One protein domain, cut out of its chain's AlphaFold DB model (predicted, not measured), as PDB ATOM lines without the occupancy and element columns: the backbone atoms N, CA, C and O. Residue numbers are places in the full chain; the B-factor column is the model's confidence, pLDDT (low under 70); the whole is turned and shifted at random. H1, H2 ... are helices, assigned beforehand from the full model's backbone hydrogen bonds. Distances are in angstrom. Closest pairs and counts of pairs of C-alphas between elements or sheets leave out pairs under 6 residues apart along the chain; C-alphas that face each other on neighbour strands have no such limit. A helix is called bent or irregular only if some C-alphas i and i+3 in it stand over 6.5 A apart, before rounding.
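AT A GLANCE: This is residues 2 to 9, 29 to 80, 265 to 324 and 336 to 373 of the 373 residues of an uncharacterized protein of Aerococcus urinae (strain ACS-120-V-Col10a) (UniProt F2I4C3). An elongated bundle of four long, partly crossed helical pieces, H2, H3, H6b and H8, has a head at one end built of the short H4, H5 and H6a with their loops. H1 packs on the outside of H3, H7 packs on H6a, and residues 368 to 373 stick out at the other end. The printed part has 158 residues with eight named helices, H1 to H8 in order, no named strand, and class all helix. It is compact, with a radius of gyration of the C-alphas of 17.3 A and spans of 58 by 31 by 23 A.

IN THESE COORDINATES: Find C-alpha 2 at (13.318, -30.657, 10.574), where H1, residues 2 to 9, begins. H2, residues 29 to 46, runs 25.7 A; H3, residues 51 to 78, runs 42.7 A, with a kink of 26 degrees near residue 58, and is irregular, C-alphas 53 and 56 being 7.1 A apart. Next come H4, residues 270 to 274, and H5, residues 283 to 289. H6, residues 296 to 323, was assigned as one helix by its hydrogen bonds but is bent: C-alphas 303 and 306 are 9.6 A apart, between arms H6a, 296 to 303, and H6b, 306 to 323, 25.4 A long. H7 holds residues 336 to 343; H8, residues 351 to 372, runs 31.5 A to C-alpha 372 at (14.391, 0.285, -3.792).

HOW THE PARTS SIT: In the bundle, H2 and H3 form a hairpin at a shallow tilt of 14 degrees, closest at C-alphas 37 and 57, 5.1 A. H2 touches H6b, C-alphas 36 and 308 being closest at 6.6 A. H8 touches H3, closest at C-alphas 354 and 64, 6.5 A, and H6b, closest at C-alphas 360 and 323, 5.4 A. Outward, H1 touches H3, closest at C-alphas 6 and 66, 5.5 A; H4 touches H6b, closest at C-alphas 273 and 306, 4.9 A; H7 touches H6a, closest at C-alphas 341 and 296, 4.9 A; H5 touches no helix. Every O i to N i+4 pair is within hydrogen-bond range in H1, H2, H4, H5, H6a and H6b, against 19 of 24 in H3, 3 of 4 in H7 and 17 of 18 in H8.

THE WHOLE: The C-alphas of Gly 290 and Ala 373 are the two farthest apart, 60.2 A. Look for three cuts: C-alphas 9 and 29 are 18.1 A apart, 80 and 265 47.7 A, and 324 and 336 14.6 A. Of the links printed whole, none is long. Residues 51 to 54 and 370 to 373 have pLDDT under 70.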
ATOM      1  N   LEU A   2      12.758 -31.764  11.384       82.56
ATOM      2  CA  LEU A   2      13.318 -30.657  10.574       82.56
ATOM      3  C   LEU A   2      12.982 -30.731   9.073       82.56
ATOM      4  O   LEU A   2      12.694 -29.707   8.461       82.56
ATOM      5  N   PHE A   3      12.978 -31.941   8.510       85.69
ATOM      6  CA  PHE A   3      12.552 -32.207   7.133       85.69
ATOM      7  C   PHE A   3      11.061 -31.923   6.894       85.69
ATOM      8  O   PHE A   3      10.689 -31.320   5.897       85.69
ATOM      9  N   LEU A   4      10.193 -32.315   7.829       89.19
ATOM     10  CA  LEU A   4       8.763 -32.017   7.721       89.19
ATOM     11  C   LEU A   4       8.526 -30.508   7.808       89.19
ATOM     12  O   LEU A   4       7.771 -29.962   7.015       89.19
ATOM     13  N   LEU A   5       9.233 -29.821   8.710       90.56
ATOM     14  CA  LEU A   5       9.173 -28.366   8.822       90.56
ATOM     15  C   LEU A   5       9.637 -27.675   7.528       90.56
ATOM     16  O   LEU A   5       9.004 -26.711   7.097       90.56
ATOM     17  N   SER A   6      10.698 -28.177   6.882       89.25
ATOM     18  CA  SER A   6      11.185 -27.601   5.625       89.25
ATOM     19  C   SER A   6      10.196 -27.824   4.486       89.25
ATOM     20  O   SER A   6       9.929 -26.878   3.749       89.25
ATOM     21  N   ILE A   7       9.583 -29.008   4.383       91.12
ATOM     22  CA  ILE A   7       8.497 -29.272   3.428       91.12
ATOM     23  C   ILE A   7       7.325 -28.323   3.670       91.12
ATOM     24  O   ILE A   7       6.881 -27.659   2.736       91.12
ATOM     25  N   THR A   8       6.852 -28.203   4.912       93.06
ATOM     26  CA  THR A   8       5.750 -27.299   5.260       93.06
ATOM     27  C   THR A   8       6.078 -25.863   4.862       93.06
ATOM     28  O   THR A   8       5.271 -25.199   4.219       93.06
ATOM     29  N   ASN A   9       7.289 -25.388   5.157       92.00
ATOM     30  CA  ASN A   9       7.736 -24.057   4.754       92.00
ATOM     31  C   ASN A   9       7.819 -23.886   3.230       92.00
ATOM     32  O   ASN A   9       7.409 -22.844   2.718       92.00
ATOM     33  N   LEU A  29      24.929 -21.602  -1.956       95.94
ATOM     34  CA  LEU A  29      24.959 -22.365  -0.700       95.94
ATOM     35  C   LEU A  29      24.260 -23.718  -0.873       95.94
ATOM     36  O   LEU A  29      24.820 -24.751  -0.515       95.94
ATOM     37  N   PHE A  30      23.073 -23.723  -1.486       95.56
ATOM     38  CA  PHE A  30      22.317 -24.947  -1.760       95.56
ATOM     39  C   PHE A  30      23.059 -25.879  -2.716       95.56
ATOM     40  O   PHE A  30      23.184 -27.068  -2.433       95.56
ATOM     41  N   ILE A  31      23.584 -25.335  -3.817       95.75
ATOM     42  CA  ILE A  31      24.357 -26.106  -4.799       95.75
ATOM     43  C   ILE A  31      25.568 -26.749  -4.121       95.75
ATOM     44  O   ILE A  31      25.797 -27.943  -4.292       95.75
ATOM     45  N   SER A  32      26.298 -25.990  -3.300       95.31
ATOM     46  CA  SER A  32      27.479 -26.498  -2.599       95.31
ATOM     47  C   SER A  32      27.120 -27.592  -1.595       95.31
ATOM     48  O   SER A  32      27.773 -28.628  -1.572       95.31
ATOM     49  N   PHE A  33      26.058 -27.426  -0.799       94.69
ATOM     50  CA  PHE A  33      25.637 -28.451   0.166       94.69
ATOM     51  C   PHE A  33      25.155 -29.739  -0.515       94.69
ATOM     52  O   PHE A  33      25.484 -30.829  -0.051       94.69
ATOM     53  N   ILE A  34      24.437 -29.632  -1.638       94.44
ATOM     54  CA  ILE A  34      24.022 -30.794  -2.438       94.44
ATOM     55  C   ILE A  34      25.242 -31.478  -3.066       94.44
ATOM     56  O   ILE A  34      25.363 -32.699  -2.982       94.44
ATOM     57  N   ALA A  35      26.175 -30.710  -3.635       95.25
ATOM     58  CA  ALA A  35      27.410 -31.246  -4.202       95.25
ATOM     59  C   ALA A  35      28.253 -31.970  -3.140       95.25
ATOM     60  O   ALA A  35      28.734 -33.072  -3.384       95.25
ATOM     61  N   LEU A  36      28.365 -31.403  -1.935       94.62
ATOM     62  CA  LEU A  36      29.046 -32.037  -0.806       94.62
ATOM     63  C   LEU A  36      28.319 -33.294  -0.317       94.62
ATOM     64  O   LEU A  36      28.968 -34.257   0.078       94.62
ATOM     65  N   ALA A  37      26.985 -33.321  -0.331       93.06
ATOM     66  CA  ALA A  37      26.220 -34.525  -0.009       93.06
ATOM     67  C   ALA A  37      26.484 -35.651  -1.022       93.06
ATOM     68  O   ALA A  37      26.740 -36.788  -0.622       93.06
ATOM     69  N   ALA A  38      26.483 -35.332  -2.320       93.19
ATOM     70  CA  ALA A  38      26.807 -36.282  -3.380       93.19
ATOM     71  C   ALA A  38      28.257 -36.779  -3.268       93.19
ATOM     72  O   ALA A  38      28.497 -37.983  -3.288       93.19
ATOM     73  N   TYR A  39      29.207 -35.865  -3.060       94.62
ATOM     74  CA  TYR A  39      30.619 -36.185  -2.863       94.62
ATOM     75  C   TYR A  39      30.835 -37.150  -1.690       94.62
ATOM     76  O   TYR A  39      31.440 -38.202  -1.871       94.62
ATOM     77  N   ILE A  40      30.278 -36.850  -0.512       92.75
ATOM     78  CA  ILE A  40      30.390 -37.738   0.657       92.75
ATOM     79  C   ILE A  40      29.739 -39.097   0.388       92.75
ATOM     80  O   ILE A  40      30.276 -40.116   0.802       92.75
ATOM     81  N   SER A  41      28.628 -39.143  -0.350       90.19
ATOM     82  CA  SER A  41      27.990 -40.417  -0.710       90.19
ATOM     83  C   SER A  41      28.917 -41.303  -1.549       90.19
ATOM     84  O   SER A  41      28.993 -42.507  -1.313       90.19
ATOM     85  N   ILE A  42      29.659 -40.704  -2.487       92.31
ATOM     86  CA  ILE A  42      30.654 -41.409  -3.302       92.31
ATOM     87  C   ILE A  42      31.817 -41.888  -2.427       92.31
ATOM     88  O   ILE A  42      32.181 -43.059  -2.497       92.31
ATOM     89  N   VAL A  43      32.370 -41.021  -1.571       92.62
ATOM     90  CA  VAL A  43      33.470 -41.384  -0.658       92.62
ATOM     91  C   VAL A  43      33.058 -42.536   0.263       92.62
ATOM     92  O   VAL A  43      33.825 -43.483   0.431       92.62
ATOM     93  N   ASN A  44      31.842 -42.509   0.810       90.44
ATOM     94  CA  ASN A  44      31.329 -43.572   1.675       90.44
ATOM     95  C   ASN A  44      31.202 -44.892   0.927       90.44
ATOM     96  O   ASN A  44      31.674 -45.913   1.420       90.44
ATOM     97  N   TYR A  45      30.616 -44.858  -0.271       90.25
ATOM     98  CA  TYR A  45      30.460 -46.041  -1.110       90.25
ATOM     99  C   TYR A  45      31.813 -46.685  -1.441       90.25
ATOM    100  O   TYR A  45      31.977 -47.890  -1.265       90.25
ATOM    101  N   LEU A  46      32.805 -45.880  -1.840       92.31
ATOM    102  CA  LEU A  46      34.148 -46.365  -2.173       92.31
ATOM    103  C   LEU A  46      34.899 -46.951  -0.969       92.31
ATOM    104  O   LEU A  46      35.714 -47.851  -1.144       92.31
ATOM    105  N   ASN A  47      34.622 -46.465   0.243       89.31
ATOM    106  CA  ASN A  47      35.244 -46.948   1.478       89.31
ATOM    107  C   ASN A  47      34.411 -48.025   2.204       89.31
ATOM    108  O   ASN A  47      34.742 -48.400   3.326       89.31
ATOM    109  N   GLY A  48      33.325 -48.524   1.597       87.19
ATOM    110  CA  GLY A  48      32.486 -49.578   2.182       87.19
ATOM    111  C   GLY A  48      31.634 -49.134   3.377       87.19
ATOM    112  O   GLY A  48      31.149 -49.975   4.134       87.19
ATOM    113  N   PHE A  49      31.430 -47.827   3.563       84.56
ATOM    114  CA  PHE A  49      30.548 -47.290   4.598       84.56
ATOM    115  C   PHE A  49      29.103 -47.185   4.107       84.56
ATOM    116  O   PHE A  49      28.825 -46.961   2.926       84.56
ATOM    117  N   TYR A  50      28.158 -47.307   5.043       75.75
ATOM    118  CA  TYR A  50      26.739 -47.156   4.739       75.75
ATOM    119  C   TYR A  50      26.438 -45.767   4.178       75.75
ATOM    120  O   TYR A  50      26.832 -44.736   4.729       75.75
ATOM    121  N   ILE A  51      25.650 -45.758   3.105       67.06
ATOM    122  CA  ILE A  51      25.302 -44.549   2.361       67.06
ATOM    123  C   ILE A  51      24.631 -43.533   3.313       67.06
ATOM    124  O   ILE A  51      24.980 -42.363   3.276       67.06
ATOM    125  N   PHE A  52      23.816 -43.967   4.284       64.12
ATOM    126  CA  PHE A  52      23.107 -43.099   5.244       64.12
ATOM    127  C   PHE A  52      23.967 -42.111   6.067       64.12
ATOM    128  O   PHE A  52      23.416 -41.166   6.631       64.12
ATOM    129  N   ASP A  53      25.296 -42.234   6.092       63.31
ATOM    130  CA  ASP A  53      26.170 -41.223   6.703       63.31
ATOM    131  C   ASP A  53      26.194 -39.868   5.915       63.31
ATOM    132  O   ASP A  53      26.692 -38.868   6.440       63.31
ATOM    133  N   TYR A  54      25.572 -39.749   4.717       66.06
ATOM    134  CA  TYR A  54      25.368 -38.454   4.009       66.06
ATOM    135  C   TYR A  54      24.314 -37.538   4.641       66.06
ATOM    136  O   TYR A  54      24.218 -36.357   4.274       66.06
ATOM    137  N   VAL A  55      23.484 -38.061   5.555       71.69
ATOM    138  CA  VAL A  55      22.288 -37.368   6.065       71.69
ATOM    139  C   VAL A  55      22.632 -35.983   6.615       71.69
ATOM    140  O   VAL A  55      21.852 -35.053   6.425       71.69
ATOM    141  N   SER A  56      23.824 -35.783   7.189       71.62
ATOM    142  CA  SER A  56      24.209 -34.482   7.750       71.62
ATOM    143  C   SER A  56      24.226 -33.346   6.716       71.62
ATOM    144  O   SER A  56      23.769 -32.250   7.020       71.62
ATOM    145  N   ASN A  57      24.726 -33.588   5.497       80.69
ATOM    146  CA  ASN A  57      24.890 -32.530   4.486       80.69
ATOM    147  C   ASN A  57      23.542 -32.158   3.863       80.69
ATOM    148  O   ASN A  57      23.260 -30.988   3.622       80.69
ATOM    149  N   ILE A  58      22.662 -33.144   3.674       84.56
ATOM    150  CA  ILE A  58      21.285 -32.891   3.234       84.56
ATOM    151  C   ILE A  58      20.497 -32.162   4.333       84.56
ATOM    152  O   ILE A  58      19.724 -31.246   4.047       84.56
ATOM    153  N   VAL A  59      20.739 -32.497   5.605       87.81
ATOM    154  CA  VAL A  59      20.160 -31.776   6.747       87.81
ATOM    155  C   VAL A  59      20.571 -30.301   6.751       87.81
ATOM    156  O   VAL A  59      19.741 -29.463   7.106       87.81
ATOM    157  N   MET A  60      21.770 -29.938   6.274       90.88
ATOM    158  CA  MET A  60      22.147 -28.526   6.108       90.88
ATOM    159  C   MET A  60      21.198 -27.773   5.172       90.88
ATOM    160  O   MET A  60      20.816 -26.646   5.485       90.88
ATOM    161  N   CYS A  61      20.770 -28.384   4.062       92.56
ATOM    162  CA  CYS A  61      19.802 -27.777   3.145       92.56
ATOM    163  C   CYS A  61      18.455 -27.540   3.833       92.56
ATOM    164  O   CYS A  61      17.887 -26.452   3.722       92.56
ATOM    165  N   TYR A  62      17.952 -28.529   4.577       92.69
ATOM    166  CA  TYR A  62      16.688 -28.392   5.306       92.69
ATOM    167  C   TYR A  62      16.772 -27.335   6.407       92.69
ATOM    168  O   TYR A  62      15.854 -26.528   6.554       92.69
ATOM    169  N   ASN A  63      17.889 -27.285   7.133       93.06
ATOM    170  CA  ASN A  63      18.142 -26.247   8.122       93.06
ATOM    171  C   ASN A  63      18.173 -24.867   7.466       93.06
ATOM    172  O   ASN A  63      17.461 -23.972   7.911       93.06
ATOM    173  N   LEU A  64      18.904 -24.703   6.362       95.25
ATOM    174  CA  LEU A  64      18.971 -23.426   5.657       95.25
ATOM    175  C   LEU A  64      17.583 -22.963   5.181       95.25
ATOM    176  O   LEU A  64      17.239 -21.797   5.365       95.25
ATOM    177  N   ILE A  65      16.756 -23.870   4.648       95.69
ATOM    178  CA  ILE A  65      15.359 -23.574   4.280       95.69
ATOM    179  C   ILE A  65      14.574 -23.072   5.491       95.69
ATOM    180  O   ILE A  65      13.901 -22.047   5.392       95.69
ATOM    181  N   ASN A  66      14.664 -23.759   6.629       95.31
ATOM    182  CA  ASN A  66      13.926 -23.392   7.835       95.31
ATOM    183  C   ASN A  66      14.346 -22.016   8.372       95.31
ATOM    184  O   ASN A  66      13.482 -21.199   8.684       95.31
ATOM    185  N   TYR A  67      15.647 -21.715   8.411       95.38
ATOM    186  CA  TYR A  67      16.148 -20.415   8.872       95.38
ATOM    187  C   TYR A  67      15.793 -19.272   7.909       95.38
ATOM    188  O   TYR A  67      15.385 -18.200   8.357       95.38
ATOM    189  N   ILE A  68      15.879 -19.497   6.592       96.56
ATOM    190  CA  ILE A  68      15.414 -18.522   5.591       96.56
ATOM    191  C   ILE A  68      13.912 -18.280   5.746       96.56
ATOM    192  O   ILE A  68      13.464 -17.135   5.732       96.56
ATOM    193  N   SER A  69      13.134 -19.344   5.929       95.88
ATOM    194  CA  SER A  69      11.684 -19.249   6.091       95.88
ATOM    195  C   SER A  69      11.315 -18.471   7.349       95.88
ATOM    196  O   SER A  69      10.454 -17.599   7.289       95.88
ATOM    197  N   LEU A  70      12.014 -18.714   8.463       93.75
ATOM    198  CA  LEU A  70      11.845 -17.961   9.704       93.75
ATOM    199  C   LEU A  70      12.115 -16.466   9.498       93.75
ATOM    200  O   LEU A  70      11.333 -15.640   9.962       93.75
ATOM    201  N   PHE A  71      13.165 -16.108   8.755       95.62
ATOM    202  CA  PHE A  71      13.443 -14.710   8.425       95.62
ATOM    203  C   PHE A  71      12.361 -14.091   7.524       95.62
ATOM    204  O   PHE A  71      11.923 -12.972   7.774       95.62
ATOM    205  N   ILE A  72      11.863 -14.819   6.519       94.88
ATOM    206  CA  ILE A  72      10.754 -14.347   5.671       94.88
ATOM    207  C   ILE A  72       9.488 -14.111   6.507       94.88
ATOM    208  O   ILE A  72       8.809 -13.098   6.331       94.88
ATOM    209  N   TRP A  73       9.160 -15.029   7.421       94.06
ATOM    210  CA  TRP A  73       8.019 -14.881   8.325       94.06
ATOM    211  C   TRP A  73       8.187 -13.695   9.269       94.06
ATOM    212  O   TRP A  73       7.249 -12.915   9.428       94.06
ATOM    213  N   TYR A  74       9.384 -13.517   9.829       94.50
ATOM    214  CA  TYR A  74       9.730 -12.349  10.629       94.50
ATOM    215  C   TYR A  74       9.475 -11.047   9.858       94.50
ATOM    216  O   TYR A  74       8.749 -10.175  10.338       94.50
ATOM    217  N   GLU A  75       9.999 -10.943   8.634       92.88
ATOM    218  CA  GLU A  75       9.824  -9.758   7.793       92.88
ATOM    219  C   GLU A  75       8.357  -9.512   7.445       92.88
ATOM    220  O   GLU A  75       7.918  -8.366   7.431       92.88
ATOM    221  N   LYS A  76       7.569 -10.568   7.222       90.44
ATOM    222  CA  LYS A  76       6.134 -10.441   6.941       90.44
ATOM    223  C   LYS A  76       5.361  -9.844   8.122       90.44
ATOM    224  O   LYS A  76       4.440  -9.063   7.893       90.44
ATOM    225  N   VAL A  77       5.713 -10.232   9.349       91.88
ATOM    226  CA  VAL A  77       4.997  -9.847  10.576       91.88
ATOM    227  C   VAL A  77       5.447  -8.483  11.092       91.88
ATOM    228  O   VAL A  77       4.609  -7.641  11.393       91.88
ATOM    229  N   TYR A  78       6.755  -8.256  11.199       90.50
ATOM    230  CA  TYR A  78       7.290  -7.081  11.892       90.50
ATOM    231  C   TYR A  78       7.701  -5.943  10.955       90.50
ATOM    232  O   TYR A  78       7.716  -4.792  11.388       90.50
ATOM    233  N   GLN A  79       8.056  -6.257   9.700       84.81
ATOM    234  CA  GLN A  79       8.435  -5.312   8.635       84.81
ATOM    235  C   GLN A  79       9.479  -4.248   9.024       84.81
ATOM    236  O   GLN A  79       9.598  -3.215   8.354       84.81
ATOM    237  N   ASN A  80      10.267  -4.496  10.069       82.44
ATOM    238  CA  ASN A  80      11.203  -3.541  10.649       82.44
ATOM    239  C   ASN A  80      12.650  -4.049  10.550       82.44
ATOM    240  O   ASN A  80      12.910  -5.233  10.378       82.44
ATOM    241  N   LYS A 265      44.586 -35.986  15.592       86.94
ATOM    242  CA  LYS A 265      45.141 -36.875  14.562       86.94
ATOM    243  C   LYS A 265      44.520 -36.530  13.215       86.94
ATOM    244  O   LYS A 265      43.386 -36.063  13.165       86.94
ATOM    245  N   PHE A 266      45.250 -36.764  12.131       90.69
ATOM    246  CA  PHE A 266      44.804 -36.460  10.769       90.69
ATOM    247  C   PHE A 266      44.807 -37.718   9.897       90.69
ATOM    248  O   PHE A 266      45.621 -38.617  10.139       90.69
ATOM    249  N   PRO A 267      43.923 -37.798   8.885       90.88
ATOM    250  CA  PRO A 267      43.984 -38.868   7.901       90.88
ATOM    251  C   PRO A 267      45.315 -38.817   7.136       90.88
ATOM    252  O   PRO A 267      45.863 -37.746   6.882       90.88
ATOM    253  N   GLN A 268      45.842 -39.984   6.769       91.50
ATOM    254  CA  GLN A 268      47.125 -40.115   6.073       91.50
ATOM    255  C   GLN A 268      46.925 -40.587   4.625       91.50
ATOM    256  O   GLN A 268      45.898 -41.174   4.282       91.50
ATOM    257  N   GLY A 269      47.913 -40.327   3.764       93.62
ATOM    258  CA  GLY A 269      47.891 -40.750   2.360       93.62
ATOM    259  C   GLY A 269      46.748 -40.120   1.554       93.62
ATOM    260  O   GLY A 269      46.422 -38.946   1.730       93.62
ATOM    261  N   LEU A 270      46.122 -40.905   0.670       93.31
ATOM    262  CA  LEU A 270      45.006 -40.444  -0.172       93.31
ATOM    263  C   LEU A 270      43.779 -40.018   0.645       93.31
ATOM    264  O   LEU A 270      43.048 -39.116   0.229       93.31
ATOM    265  N   SER A 271      43.594 -40.588   1.837       93.44
ATOM    266  CA  SER A 271      42.514 -40.214   2.752       93.44
ATOM    267  C   SER A 271      42.641 -38.774   3.255       93.44
ATOM    268  O   SER A 271      41.646 -38.194   3.668       93.44
ATOM    269  N   MET A 272      43.822 -38.150   3.182       96.06
ATOM    270  CA  MET A 272      43.963 -36.716   3.466       96.06
ATOM    271  C   MET A 272      43.239 -35.852   2.426       96.06
ATOM    272  O   MET A 272      42.657 -34.816   2.748       96.06
ATOM    273  N   ILE A 273      43.250 -36.284   1.165       96.94
ATOM    274  CA  ILE A 273      42.647 -35.545   0.054       96.94
ATOM    275  C   ILE A 273      41.147 -35.834  -0.018       96.94
ATOM    276  O   ILE A 273      40.354 -34.893  -0.101       96.94
ATOM    277  N   PHE A 274      40.771 -37.115   0.048       95.88
ATOM    278  CA  PHE A 274      39.400 -37.570  -0.201       95.88
ATOM    279  C   PHE A 274      38.571 -37.843   1.061       95.88
ATOM    280  O   PHE A 274      37.343 -37.854   1.005       95.88
ATOM    281  N   GLY A 275      39.220 -38.022   2.209       94.31
ATOM    282  CA  GLY A 275      38.580 -38.485   3.437       94.31
ATOM    283  C   GLY A 275      38.393 -40.002   3.473       94.31
ATOM    284  O   GLY A 275      38.661 -40.721   2.514       94.31
ATOM    285  N   THR A 276      37.921 -40.476   4.619       90.94
ATOM    286  CA  THR A 276      37.552 -41.863   4.914       90.94
ATOM    287  C   THR A 276      36.036 -42.076   4.921       90.94
ATOM    288  O   THR A 276      35.587 -43.198   5.123       90.94
ATOM    289  N   GLY A 277      35.226 -41.026   4.741       88.19
ATOM    290  CA  GLY A 277      33.761 -41.122   4.685       88.19
ATOM    291  C   GLY A 277      33.044 -41.114   6.042       88.19
ATOM    292  O   GLY A 277      31.817 -41.047   6.124       88.19
ATOM    293  N   HIS A 278      33.785 -41.122   7.146       86.94
ATOM    294  CA  HIS A 278      33.219 -41.077   8.493       86.94
ATOM    295  C   HIS A 278      33.932 -40.031   9.344       86.94
ATOM    296  O   HIS A 278      35.041 -39.602   9.042       86.94
ATOM    297  N   ARG A 279      33.276 -39.585  10.415       88.69
ATOM    298  CA  ARG A 279      33.879 -38.653  11.374       88.69
ATOM    299  C   ARG A 279      34.836 -39.406  12.286       88.69
ATOM    300  O   ARG A 279      34.604 -40.575  12.578       88.69
ATOM    301  N   ALA A 280      35.822 -38.706  12.833       87.62
ATOM    302  CA  ALA A 280      36.654 -39.208  13.916       87.62
ATOM    303  C   ALA A 280      35.956 -39.085  15.284       87.62
ATOM    304  O   ALA A 280      36.613 -38.873  16.289       87.62
ATOM    305  N   PHE A 281      34.627 -39.211  15.348       84.31
ATOM    306  CA  PHE A 281      33.842 -39.095  16.576       84.31
ATOM    307  C   PHE A 281      32.817 -40.232  16.686       84.31
ATOM    308  O   PHE A 281      32.223 -40.646  15.689       84.31
ATOM    309  N   GLY A 282      32.571 -40.694  17.914       81.19
ATOM    310  CA  GLY A 282      31.593 -41.740  18.225       81.19
ATOM    311  C   GLY A 282      32.143 -43.167  18.133       81.19
ATOM    312  O   GLY A 282      33.328 -43.395  17.908       81.19
ATOM    313  N   GLU A 283      31.274 -44.156  18.332       75.31
ATOM    314  CA  GLU A 283      31.668 -45.572  18.426       75.31
ATOM    315  C   GLU A 283      32.342 -46.098  17.155       75.31
ATOM    316  O   GLU A 283      33.335 -46.820  17.241       75.31
ATOM    317  N   LYS A 284      31.863 -45.669  15.977       75.00
ATOM    318  CA  LYS A 284      32.490 -45.998  14.688       75.00
ATOM    319  C   LYS A 284      33.954 -45.544  14.653       75.00
ATOM    320  O   LYS A 284      34.815 -46.323  14.266       75.00
ATOM    321  N   ALA A 285      34.251 -44.320  15.086       79.31
ATOM    322  CA  ALA A 285      35.619 -43.804  15.091       79.31
ATOM    323  C   ALA A 285      36.521 -44.601  16.037       79.31
ATOM    324  O   ALA A 285      37.602 -45.029  15.640       79.31
ATOM    325  N   ARG A 286      36.043 -44.909  17.247       79.19
ATOM    326  CA  ARG A 286      36.786 -45.759  18.184       79.19
ATOM    327  C   ARG A 286      37.084 -47.143  17.597       79.19
ATOM    328  O   ARG A 286      38.188 -47.638  17.790       79.19
ATOM    329  N   TYR A 287      36.139 -47.737  16.870       78.81
ATOM    330  CA  TYR A 287      36.311 -49.047  16.241       78.81
ATOM    331  C   TYR A 287      37.276 -49.020  15.045       78.81
ATOM    332  O   TYR A 287      38.182 -49.843  14.974       78.81
ATOM    333  N   PHE A 288      37.109 -48.073  14.116       77.75
ATOM    334  CA  PHE A 288      37.869 -48.043  12.859       77.75
ATOM    335  C   PHE A 288      39.206 -47.298  12.951       77.75
ATOM    336  O   PHE A 288      40.142 -47.633  12.230       77.75
ATOM    337  N   LEU A 289      39.302 -46.278  13.807       80.00
ATOM    338  CA  LEU A 289      40.476 -45.409  13.922       80.00
ATOM    339  C   LEU A 289      41.263 -45.637  15.219       80.00
ATOM    340  O   LEU A 289      42.407 -45.199  15.322       80.00
ATOM    341  N   GLY A 290      40.663 -46.281  16.225       80.88
ATOM    342  CA  GLY A 290      41.278 -46.475  17.541       80.88
ATOM    343  C   GLY A 290      41.361 -45.198  18.387       80.88
ATOM    344  O   GLY A 290      42.024 -45.190  19.422       80.88
ATOM    345  N   PHE A 291      40.714 -44.105  17.970       84.38
ATOM    346  CA  PHE A 291      40.630 -42.854  18.728       84.38
ATOM    347  C   PHE A 291      39.326 -42.104  18.414       84.38
ATOM    348  O   PHE A 291      38.664 -42.384  17.417       84.38
ATOM    349  N   ASN A 292      38.977 -41.142  19.268       84.19
ATOM    350  CA  ASN A 292      37.889 -40.187  19.047       84.19
ATOM    351  C   ASN A 292      38.464 -38.770  19.038       84.19
ATOM    352  O   ASN A 292      39.521 -38.559  19.613       84.19
ATOM    353  N   SER A 293      37.768 -37.817  18.423       85.44
ATOM    354  CA  SER A 293      38.090 -36.397  18.322       85.44
ATOM    355  C   SER A 293      36.815 -35.567  18.345       85.44
ATOM    356  O   SER A 293      35.934 -35.725  17.501       85.44
ATOM    357  N   ASP A 294      36.741 -34.628  19.283       82.06
ATOM    358  CA  ASP A 294      35.657 -33.642  19.346       82.06
ATOM    359  C   ASP A 294      35.911 -32.443  18.408       82.06
ATOM    360  O   ASP A 294      35.056 -31.571  18.247       82.06
ATOM    361  N   ILE A 295      37.087 -32.380  17.771       89.75
ATOM    362  CA  ILE A 295      37.528 -31.235  16.971       89.75
ATOM    363  C   ILE A 295      36.810 -31.246  15.617       89.75
ATOM    364  O   ILE A 295      36.938 -32.183  14.827       89.75
ATOM    365  N   GLY A 296      36.082 -30.173  15.304       91.12
ATOM    366  CA  GLY A 296      35.262 -30.065  14.098       91.12
ATOM    367  C   GLY A 296      36.057 -30.226  12.801       91.12
ATOM    368  O   GLY A 296      35.662 -31.011  11.946       91.12
ATOM    369  N   TYR A 297      37.211 -29.564  12.661       92.75
ATOM    370  CA  TYR A 297      38.004 -29.672  11.421       92.75
ATOM    371  C   TYR A 297      38.636 -31.052  11.243       92.75
ATOM    372  O   TYR A 297      38.789 -31.507  10.114       92.75
ATOM    373  N   VAL A 298      38.999 -31.723  12.341       93.12
ATOM    374  CA  VAL A 298      39.490 -33.106  12.287       93.12
ATOM    375  C   VAL A 298      38.364 -34.002  11.781       93.12
ATOM    376  O   VAL A 298      38.556 -34.756  10.831       93.12
ATOM    377  N   ASN A 299      37.163 -33.851  12.342       92.31
ATOM    378  CA  ASN A 299      35.986 -34.581  11.893       92.31
ATOM    379  C   ASN A 299      35.648 -34.321  10.422       92.31
ATOM    380  O   ASN A 299      35.382 -35.275   9.694       92.31
ATOM    381  N   ASP A 300      35.709 -33.070   9.962       93.81
ATOM    382  CA  ASP A 300      35.460 -32.716   8.562       93.81
ATOM    383  C   ASP A 300      36.533 -33.295   7.613       93.81
ATOM    384  O   ASP A 300      36.196 -33.772   6.525       93.81
ATOM    385  N   LEU A 301      37.809 -33.305   8.027       95.25
ATOM    386  CA  LEU A 301      38.911 -33.904   7.264       95.25
ATOM    387  C   LEU A 301      38.774 -35.423   7.155       95.25
ATOM    388  O   LEU A 301      38.921 -35.963   6.064       95.25
ATOM    389  N   PHE A 302      38.458 -36.125   8.245       93.38
ATOM    390  CA  PHE A 302      38.176 -37.561   8.160       93.38
ATOM    391  C   PHE A 302      36.944 -37.830   7.302       93.38
ATOM    392  O   PHE A 302      36.949 -38.725   6.466       93.38
ATOM    393  N   LYS A 303      35.910 -37.001   7.410       91.56
ATOM    394  CA  LYS A 303      34.673 -37.213   6.668       91.56
ATOM    395  C   LYS A 303      34.857 -37.106   5.152       91.56
ATOM    396  O   LYS A 303      34.367 -37.971   4.438       91.56
ATOM    397  N   GLY A 304      35.535 -36.073   4.651       92.75
ATOM    398  CA  GLY A 304      35.625 -35.831   3.203       92.75
ATOM    399  C   GLY A 304      36.946 -35.259   2.697       92.75
ATOM    400  O   GLY A 304      37.023 -34.835   1.542       92.75
ATOM    401  N   GLY A 305      37.969 -35.220   3.546       96.19
ATOM    402  CA  GLY A 305      39.301 -34.747   3.198       96.19
ATOM    403  C   GLY A 305      39.367 -33.255   2.898       96.19
ATOM    404  O   GLY A 305      38.428 -32.484   3.125       96.19
ATOM    405  N   LEU A 306      40.513 -32.840   2.362       97.69
ATOM    406  CA  LEU A 306      40.766 -31.454   1.983       97.69
ATOM    407  C   LEU A 306      39.759 -30.930   0.954       97.69
ATOM    408  O   LEU A 306      39.368 -29.770   1.048       97.69
ATOM    409  N   ILE A 307      39.296 -31.762   0.014       97.25
ATOM    410  CA  ILE A 307      38.311 -31.345  -0.998       97.25
ATOM    411  C   ILE A 307      37.016 -30.875  -0.325       97.25
ATOM    412  O   ILE A 307      36.537 -29.770  -0.596       97.25
ATOM    413  N   TYR A 308      36.476 -31.681   0.593       95.69
ATOM    414  CA  TYR A 308      35.266 -31.341   1.339       95.69
ATOM    415  C   TYR A 308      35.453 -30.073   2.175       95.69
ATOM    416  O   TYR A 308      34.631 -29.159   2.093       95.69
ATOM    417  N   VAL A 309      36.550 -29.993   2.938       96.12
ATOM    418  CA  VAL A 309      36.843 -28.847   3.810       96.12
ATOM    419  C   VAL A 309      36.978 -27.565   2.996       96.12
ATOM    420  O   VAL A 309      36.342 -26.568   3.329       96.12
ATOM    421  N   ILE A 310      37.739 -27.583   1.900       97.31
ATOM    422  CA  ILE A 310      37.946 -26.404   1.054       97.31
ATOM    423  C   ILE A 310      36.614 -25.919   0.491       97.31
ATOM    424  O   ILE A 310      36.305 -24.736   0.623       97.31
ATOM    425  N   ILE A 311      35.804 -26.800  -0.098       96.88
ATOM    426  CA  ILE A 311      34.526 -26.407  -0.703       96.88
ATOM    427  C   ILE A 311      33.564 -25.879   0.367       96.88
ATOM    428  O   ILE A 311      33.001 -24.796   0.200       96.88
ATOM    429  N   LEU A 312      33.402 -26.598   1.482       95.56
ATOM    430  CA  LEU A 312      32.499 -26.204   2.560       95.56
ATOM    431  C   LEU A 312      32.916 -24.861   3.169       95.56
ATOM    432  O   LEU A 312      32.119 -23.927   3.225       95.56
ATOM    433  N   TYR A 313      34.173 -24.737   3.587       96.25
ATOM    434  CA  TYR A 313      34.644 -23.577   4.334       96.25
ATOM    435  C   TYR A 313      34.713 -22.358   3.417       96.25
ATOM    436  O   TYR A 313      34.216 -21.296   3.787       96.25
ATOM    437  N   SER A 314      35.248 -22.500   2.198       96.31
ATOM    438  CA  SER A 314      35.311 -21.380   1.252       96.31
ATOM    439  C   SER A 314      33.919 -20.857   0.906       96.31
ATOM    440  O   SER A 314      33.705 -19.652   0.983       96.31
ATOM    441  N   THR A 315      32.944 -21.727   0.626       95.94
ATOM    442  CA  THR A 315      31.562 -21.317   0.326       95.94
ATOM    443  C   THR A 315      30.981 -20.472   1.459       95.94
ATOM    444  O   THR A 315      30.404 -19.405   1.235       95.94
ATOM    445  N   LEU A 316      31.166 -20.933   2.695       95.06
ATOM    446  CA  LEU A 316      30.631 -20.291   3.884       95.06
ATOM    447  C   LEU A 316      31.321 -18.957   4.184       95.06
ATOM    448  O   LEU A 316      30.648 -17.940   4.364       95.06
ATOM    449  N   PHE A 317      32.652 -18.937   4.184       95.69
ATOM    450  CA  PHE A 317      33.423 -17.725   4.432       95.69
ATOM    451  C   PHE A 317      33.238 -16.700   3.313       95.69
ATOM    452  O   PHE A 317      32.993 -15.537   3.612       95.69
ATOM    453  N   ILE A 318      33.243 -17.098   2.035       95.81
ATOM    454  CA  ILE A 318      32.943 -16.197   0.909       95.81
ATOM    455  C   ILE A 318      31.558 -15.568   1.082       95.81
ATOM    456  O   ILE A 318      31.406 -14.361   0.880       95.81
ATOM    457  N   ASN A 319      30.549 -16.347   1.483       95.31
ATOM    458  CA  ASN A 319      29.217 -15.810   1.746       95.31
ATOM    459  C   ASN A 319      29.224 -14.776   2.889       95.31
ATOM    460  O   ASN A 319      28.599 -13.724   2.755       95.31
ATOM    461  N   LEU A 320      29.955 -15.030   3.980       95.75
ATOM    462  CA  LEU A 320      30.110 -14.072   5.083       95.75
ATOM    463  C   LEU A 320      30.840 -12.795   4.633       95.75
ATOM    464  O   LEU A 320      30.308 -11.697   4.801       95.75
ATOM    465  N   PHE A 321      32.011 -12.934   4.001       95.94
ATOM    466  CA  PHE A 321      32.861 -11.828   3.543       95.94
ATOM    467  C   PHE A 321      32.166 -10.919   2.524       95.94
ATOM    468  O   PHE A 321      32.378  -9.709   2.531       95.94
ATOM    469  N   ARG A 322      31.305 -11.473   1.661       94.38
ATOM    470  CA  ARG A 322      30.557 -10.686   0.668       94.38
ATOM    471  C   ARG A 322      29.409  -9.872   1.260       94.38
ATOM    472  O   ARG A 322      28.983  -8.906   0.636       94.38
ATOM    473  N   ARG A 323      28.864 -10.278   2.410       94.94
ATOM    474  CA  ARG A 323      27.597  -9.736   2.932       94.94
ATOM    475  C   ARG A 323      27.739  -8.926   4.212       94.94
ATOM    476  O   ARG A 323      26.927  -8.035   4.453       94.94
ATOM    477  N   VAL A 324      28.734  -9.229   5.041       95.00
ATOM    478  CA  VAL A 324      28.973  -8.520   6.301       95.00
ATOM    479  C   VAL A 324      29.995  -7.413   6.059       95.00
ATOM    480  O   VAL A 324      31.193  -7.660   5.986       95.00
ATOM    481  N   PHE A 336      35.112 -16.454  16.063       96.62
ATOM    482  CA  PHE A 336      34.166 -17.300  16.776       96.62
ATOM    483  C   PHE A 336      33.986 -18.654  16.090       96.62
ATOM    484  O   PHE A 336      34.119 -19.684  16.741       96.62
ATOM    485  N   LEU A 337      33.712 -18.665  14.782       96.19
ATOM    486  CA  LEU A 337      33.504 -19.896  14.021       96.19
ATOM    487  C   LEU A 337      34.758 -20.762  13.995       96.19
ATOM    488  O   LEU A 337      34.635 -21.973  14.132       96.19
ATOM    489  N   ILE A 338      35.947 -20.162  13.869       94.94
ATOM    490  CA  ILE A 338      37.206 -20.898  13.984       94.94
ATOM    491  C   ILE A 338      37.283 -21.498  15.387       94.94
ATOM    492  O   ILE A 338      37.156 -22.707  15.512       94.94
ATOM    493  N   LEU A 339      37.388 -20.707  16.453       93.75
ATOM    494  CA  LEU A 339      37.630 -21.239  17.799       93.75
ATOM    495  C   LEU A 339      36.541 -22.208  18.286       93.75
ATOM    496  O   LEU A 339      36.851 -23.214  18.921       93.75
ATOM    497  N   ALA A 340      35.272 -21.958  17.961       93.62
ATOM    498  CA  ALA A 340      34.184 -22.858  18.330       93.62
ATOM    499  C   ALA A 340      34.311 -24.200  17.597       93.62
ATOM    500  O   ALA A 340      34.075 -25.250  18.196       93.62
ATOM    501  N   ASN A 341      34.762 -24.179  16.337       93.88
ATOM    502  CA  ASN A 341      34.981 -25.392  15.559       93.88
ATOM    503  C   ASN A 341      36.211 -26.202  16.013       93.88
ATOM    504  O   ASN A 341      36.326 -27.379  15.686       93.88
ATOM    505  N   TYR A 342      37.112 -25.611  16.808       90.38
ATOM    506  CA  TYR A 342      38.178 -26.363  17.478       90.38
ATOM    507  C   TYR A 342      37.621 -27.260  18.584       90.38
ATOM    508  O   TYR A 342      38.148 -28.339  18.823       90.38
ATOM    509  N   LYS A 343      36.539 -26.844  19.250       86.06
ATOM    510  CA  LYS A 343      35.956 -27.600  20.365       86.06
ATOM    511  C   LYS A 343      34.816 -28.534  19.960       86.06
ATOM    512  O   LYS A 343      34.553 -29.493  20.678       86.06
ATOM    513  N   GLY A 344      34.105 -28.228  18.882       85.50
ATOM    514  CA  GLY A 344      32.977 -29.023  18.409       85.50
ATOM    515  C   GLY A 344      32.764 -28.865  16.913       85.50
ATOM    516  O   GLY A 344      33.320 -27.976  16.286       85.50
ATOM    517  N   GLU A 345      31.928 -29.703  16.316       87.69
ATOM    518  CA  GLU A 345      31.582 -29.606  14.896       87.69
ATOM    519  C   GLU A 345      30.547 -28.484  14.664       87.69
ATOM    520  O   GLU A 345      29.335 -28.691  14.707       87.69
ATOM    521  N   ILE A 346      31.030 -27.256  14.464       91.75
ATOM    522  CA  ILE A 346      30.200 -26.049  14.330       91.75
ATOM    523  C   ILE A 346      29.903 -25.728  12.869       91.75
ATOM    524  O   ILE A 346      28.780 -25.347  12.544       91.75
ATOM    525  N   ILE A 347      30.870 -25.892  11.973       90.25
ATOM    526  CA  ILE A 347      30.747 -25.444  10.579       90.25
ATOM    527  C   ILE A 347      29.798 -26.343   9.772       90.25
ATOM    528  O   ILE A 347      29.020 -25.849   8.950       90.25
ATOM    529  N   ASN A 348      29.778 -27.647  10.049       86.38
ATOM    530  CA  ASN A 348      28.914 -28.610   9.369       86.38
ATOM    531  C   ASN A 348      27.465 -28.592   9.910       86.38
ATOM    532  O   ASN A 348      26.990 -29.524  10.555       86.38
ATOM    533  N   GLY A 349      26.740 -27.504   9.643       79.69
ATOM    534  CA  GLY A 349      25.280 -27.476   9.779       79.69
ATOM    535  C   GLY A 349      24.727 -27.184  11.170       79.69
ATOM    536  O   GLY A 349      23.517 -27.328  11.370       79.69
ATOM    537  N   SER A 350      25.572 -26.758  12.113       90.31
ATOM    538  CA  SER A 350      25.122 -26.385  13.455       90.31
ATOM    539  C   SER A 350      24.190 -25.166  13.436       90.31
ATOM    540  O   SER A 350      24.207 -24.341  12.517       90.31
ATOM    541  N   ALA A 351      23.404 -25.006  14.502       91.44
ATOM    542  CA  ALA A 351      22.544 -23.839  14.687       91.44
ATOM    543  C   ALA A 351      23.333 -22.515  14.706       91.44
ATOM    544  O   ALA A 351      22.871 -21.524  14.150       91.44
ATOM    545  N   VAL A 352      24.551 -22.507  15.260       94.06
ATOM    546  CA  VAL A 352      25.457 -21.344  15.231       94.06
ATOM    547  C   VAL A 352      25.788 -20.958  13.790       94.06
ATOM    548  O   VAL A 352      25.700 -19.788  13.423       94.06
ATOM    549  N   MET A 353      26.133 -21.941  12.958       94.56
ATOM    550  CA  MET A 353      26.462 -21.692  11.558       94.56
ATOM    551  C   MET A 353      25.256 -21.161  10.781       94.56
ATOM    552  O   MET A 353      25.373 -20.198  10.024       94.56
ATOM    553  N   MET A 354      24.078 -21.748  11.002       95.00
ATOM    554  CA  MET A 354      22.833 -21.294  10.378       95.00
ATOM    555  C   MET A 354      22.462 -19.872  10.817       95.00
ATOM    556  O   MET A 354      22.043 -19.066   9.983       95.00
ATOM    557  N   LEU A 355      22.700 -19.523  12.087       95.38
ATOM    558  CA  LEU A 355      22.570 -18.154  12.589       95.38
ATOM    559  C   LEU A 355      23.557 -17.195  11.906       95.38
ATOM    560  O   LEU A 355      23.164 -16.111  11.477       95.38
ATOM    561  N   ALA A 356      24.823 -17.582  11.733       96.69
ATOM    562  CA  ALA A 356      25.801 -16.753  11.029       96.69
ATOM    563  C   ALA A 356      25.387 -16.498   9.565       96.69
ATOM    564  O   ALA A 356      25.439 -15.361   9.084       96.69
ATOM    565  N   ILE A 357      24.899 -17.536   8.874       96.62
ATOM    566  CA  ILE A 357      24.385 -17.421   7.504       96.62
ATOM    567  C   ILE A 357      23.168 -16.493   7.462       96.62
ATOM    568  O   ILE A 357      23.167 -15.553   6.666       96.62
ATOM    569  N   ILE A 358      22.153 -16.688   8.312       96.56
ATOM    570  CA  ILE A 358      20.929 -15.876   8.238       96.56
ATOM    571  C   ILE A 358      21.184 -14.405   8.577       96.56
ATOM    572  O   ILE A 358      20.616 -13.516   7.944       96.56
ATOM    573  N   ILE A 359      22.111 -14.126   9.495       95.81
ATOM    574  CA  ILE A 359      22.543 -12.761   9.804       95.81
ATOM    575  C   ILE A 359      23.198 -12.123   8.584       95.81
ATOM    576  O   ILE A 359      22.834 -11.008   8.211       95.81
ATOM    577  N   SER A 360      24.097 -12.836   7.901       96.00
ATOM    578  CA  SER A 360      24.705 -12.338   6.662       96.00
ATOM    579  C   SER A 360      23.656 -12.025   5.581       96.00
ATOM    580  O   SER A 360      23.721 -10.984   4.925       96.00
ATOM    581  N   ILE A 361      22.633 -12.877   5.442       95.88
ATOM    582  CA  ILE A 361      21.526 -12.676   4.497       95.88
ATOM    583  C   ILE A 361      20.716 -11.433   4.877       95.88
ATOM    584  O   ILE A 361      20.435 -10.612   4.004       95.88
ATOM    585  N   SER A 362      20.406 -11.249   6.166       95.12
ATOM    586  CA  SER A 362      19.640 -10.095   6.658       95.12
ATOM    587  C   SER A 362      20.307  -8.759   6.320       95.12
ATOM    588  O   SER A 362      19.632  -7.832   5.875       95.12
ATOM    589  N   PHE A 363      21.641  -8.662   6.406       93.50
ATOM    590  CA  PHE A 363      22.366  -7.445   6.019       93.50
ATOM    591  C   PHE A 363      22.213  -7.113   4.535       93.50
ATOM    592  O   PHE A 363      21.996  -5.954   4.179       93.50
ATOM    593  N   THR A 364      22.284  -8.127   3.668       93.25
ATOM    594  CA  THR A 364      22.056  -7.940   2.226       93.25
ATOM    595  C   THR A 364      20.618  -7.515   1.955       93.25
ATOM    596  O   THR A 364      20.381  -6.592   1.179       93.25
ATOM    597  N   TYR A 365      19.662  -8.170   2.615       94.06
ATOM    598  CA  TYR A 365      18.244  -7.879   2.464       94.06
ATOM    599  C   TYR A 365      17.931  -6.423   2.818       94.06
ATOM    600  O   TYR A 365      17.381  -5.696   1.987       94.06
ATOM    601  N   TYR A 366      18.350  -5.965   4.002       91.69
ATOM    602  CA  TYR A 366      18.113  -4.587   4.415       91.69
ATOM    603  C   TYR A 366      18.845  -3.594   3.515       91.69
ATOM    604  O   TYR A 366      18.249  -2.595   3.131       91.69
ATOM    605  N   SER A 367      20.086  -3.875   3.098       87.50
ATOM    606  CA  SER A 367      20.806  -2.996   2.169       87.50
ATOM    607  C   SER A 367      20.098  -2.838   0.819       87.50
ATOM    608  O   SER A 367      20.116  -1.740   0.270       87.50
ATOM    609  N   ASN A 368      19.477  -3.896   0.290       86.19
ATOM    610  CA  ASN A 368      18.731  -3.828  -0.967       86.19
ATOM    611  C   ASN A 368      17.398  -3.088  -0.806       86.19
ATOM    612  O   ASN A 368      17.032  -2.321  -1.688       86.19
ATOM    613  N   ARG A 369      16.704  -3.260   0.326       82.00
ATOM    614  CA  ARG A 369      15.441  -2.558   0.611       82.00
ATOM    615  C   ARG A 369      15.609  -1.034   0.587       82.00
ATOM    616  O   ARG A 369      14.752  -0.351   0.050       82.00
ATOM    617  N   TRP A 370      16.728  -0.517   1.098       59.72
ATOM    618  CA  TRP A 370      17.050   0.920   1.058       59.72
ATOM    619  C   TRP A 370      17.427   1.454  -0.329       59.72
ATOM    620  O   TRP A 370      17.477   2.661  -0.500       59.72
ATOM    621  N   LYS A 371      17.746   0.591  -1.301       66.19
ATOM    622  CA  LYS A 371      18.009   1.013  -2.690       66.19
ATOM    623  C   LYS A 371      16.740   1.062  -3.541       66.19
ATOM    624  O   LYS A 371      16.768   1.639  -4.619       66.19
ATOM    625  N   GLU A 372      15.681   0.387  -3.096       60.97
ATOM    626  CA  GLU A 372      14.391   0.285  -3.792       60.97
ATOM    627  C   GLU A 372      13.350   1.298  -3.268       60.97
ATOM    628  O   GLU A 372      12.309   1.453  -3.901       60.97
ATOM    629  N   ALA A 373      13.618   1.951  -2.130       53.47
ATOM    630  CA  ALA A 373      12.809   3.014  -1.526       53.47
ATOM    631  C   ALA A 373      13.461   4.374  -1.775       53.47
ATOM    632  O   ALA A 373      12.701   5.342  -1.990       53.47
TER     633      ALA A 373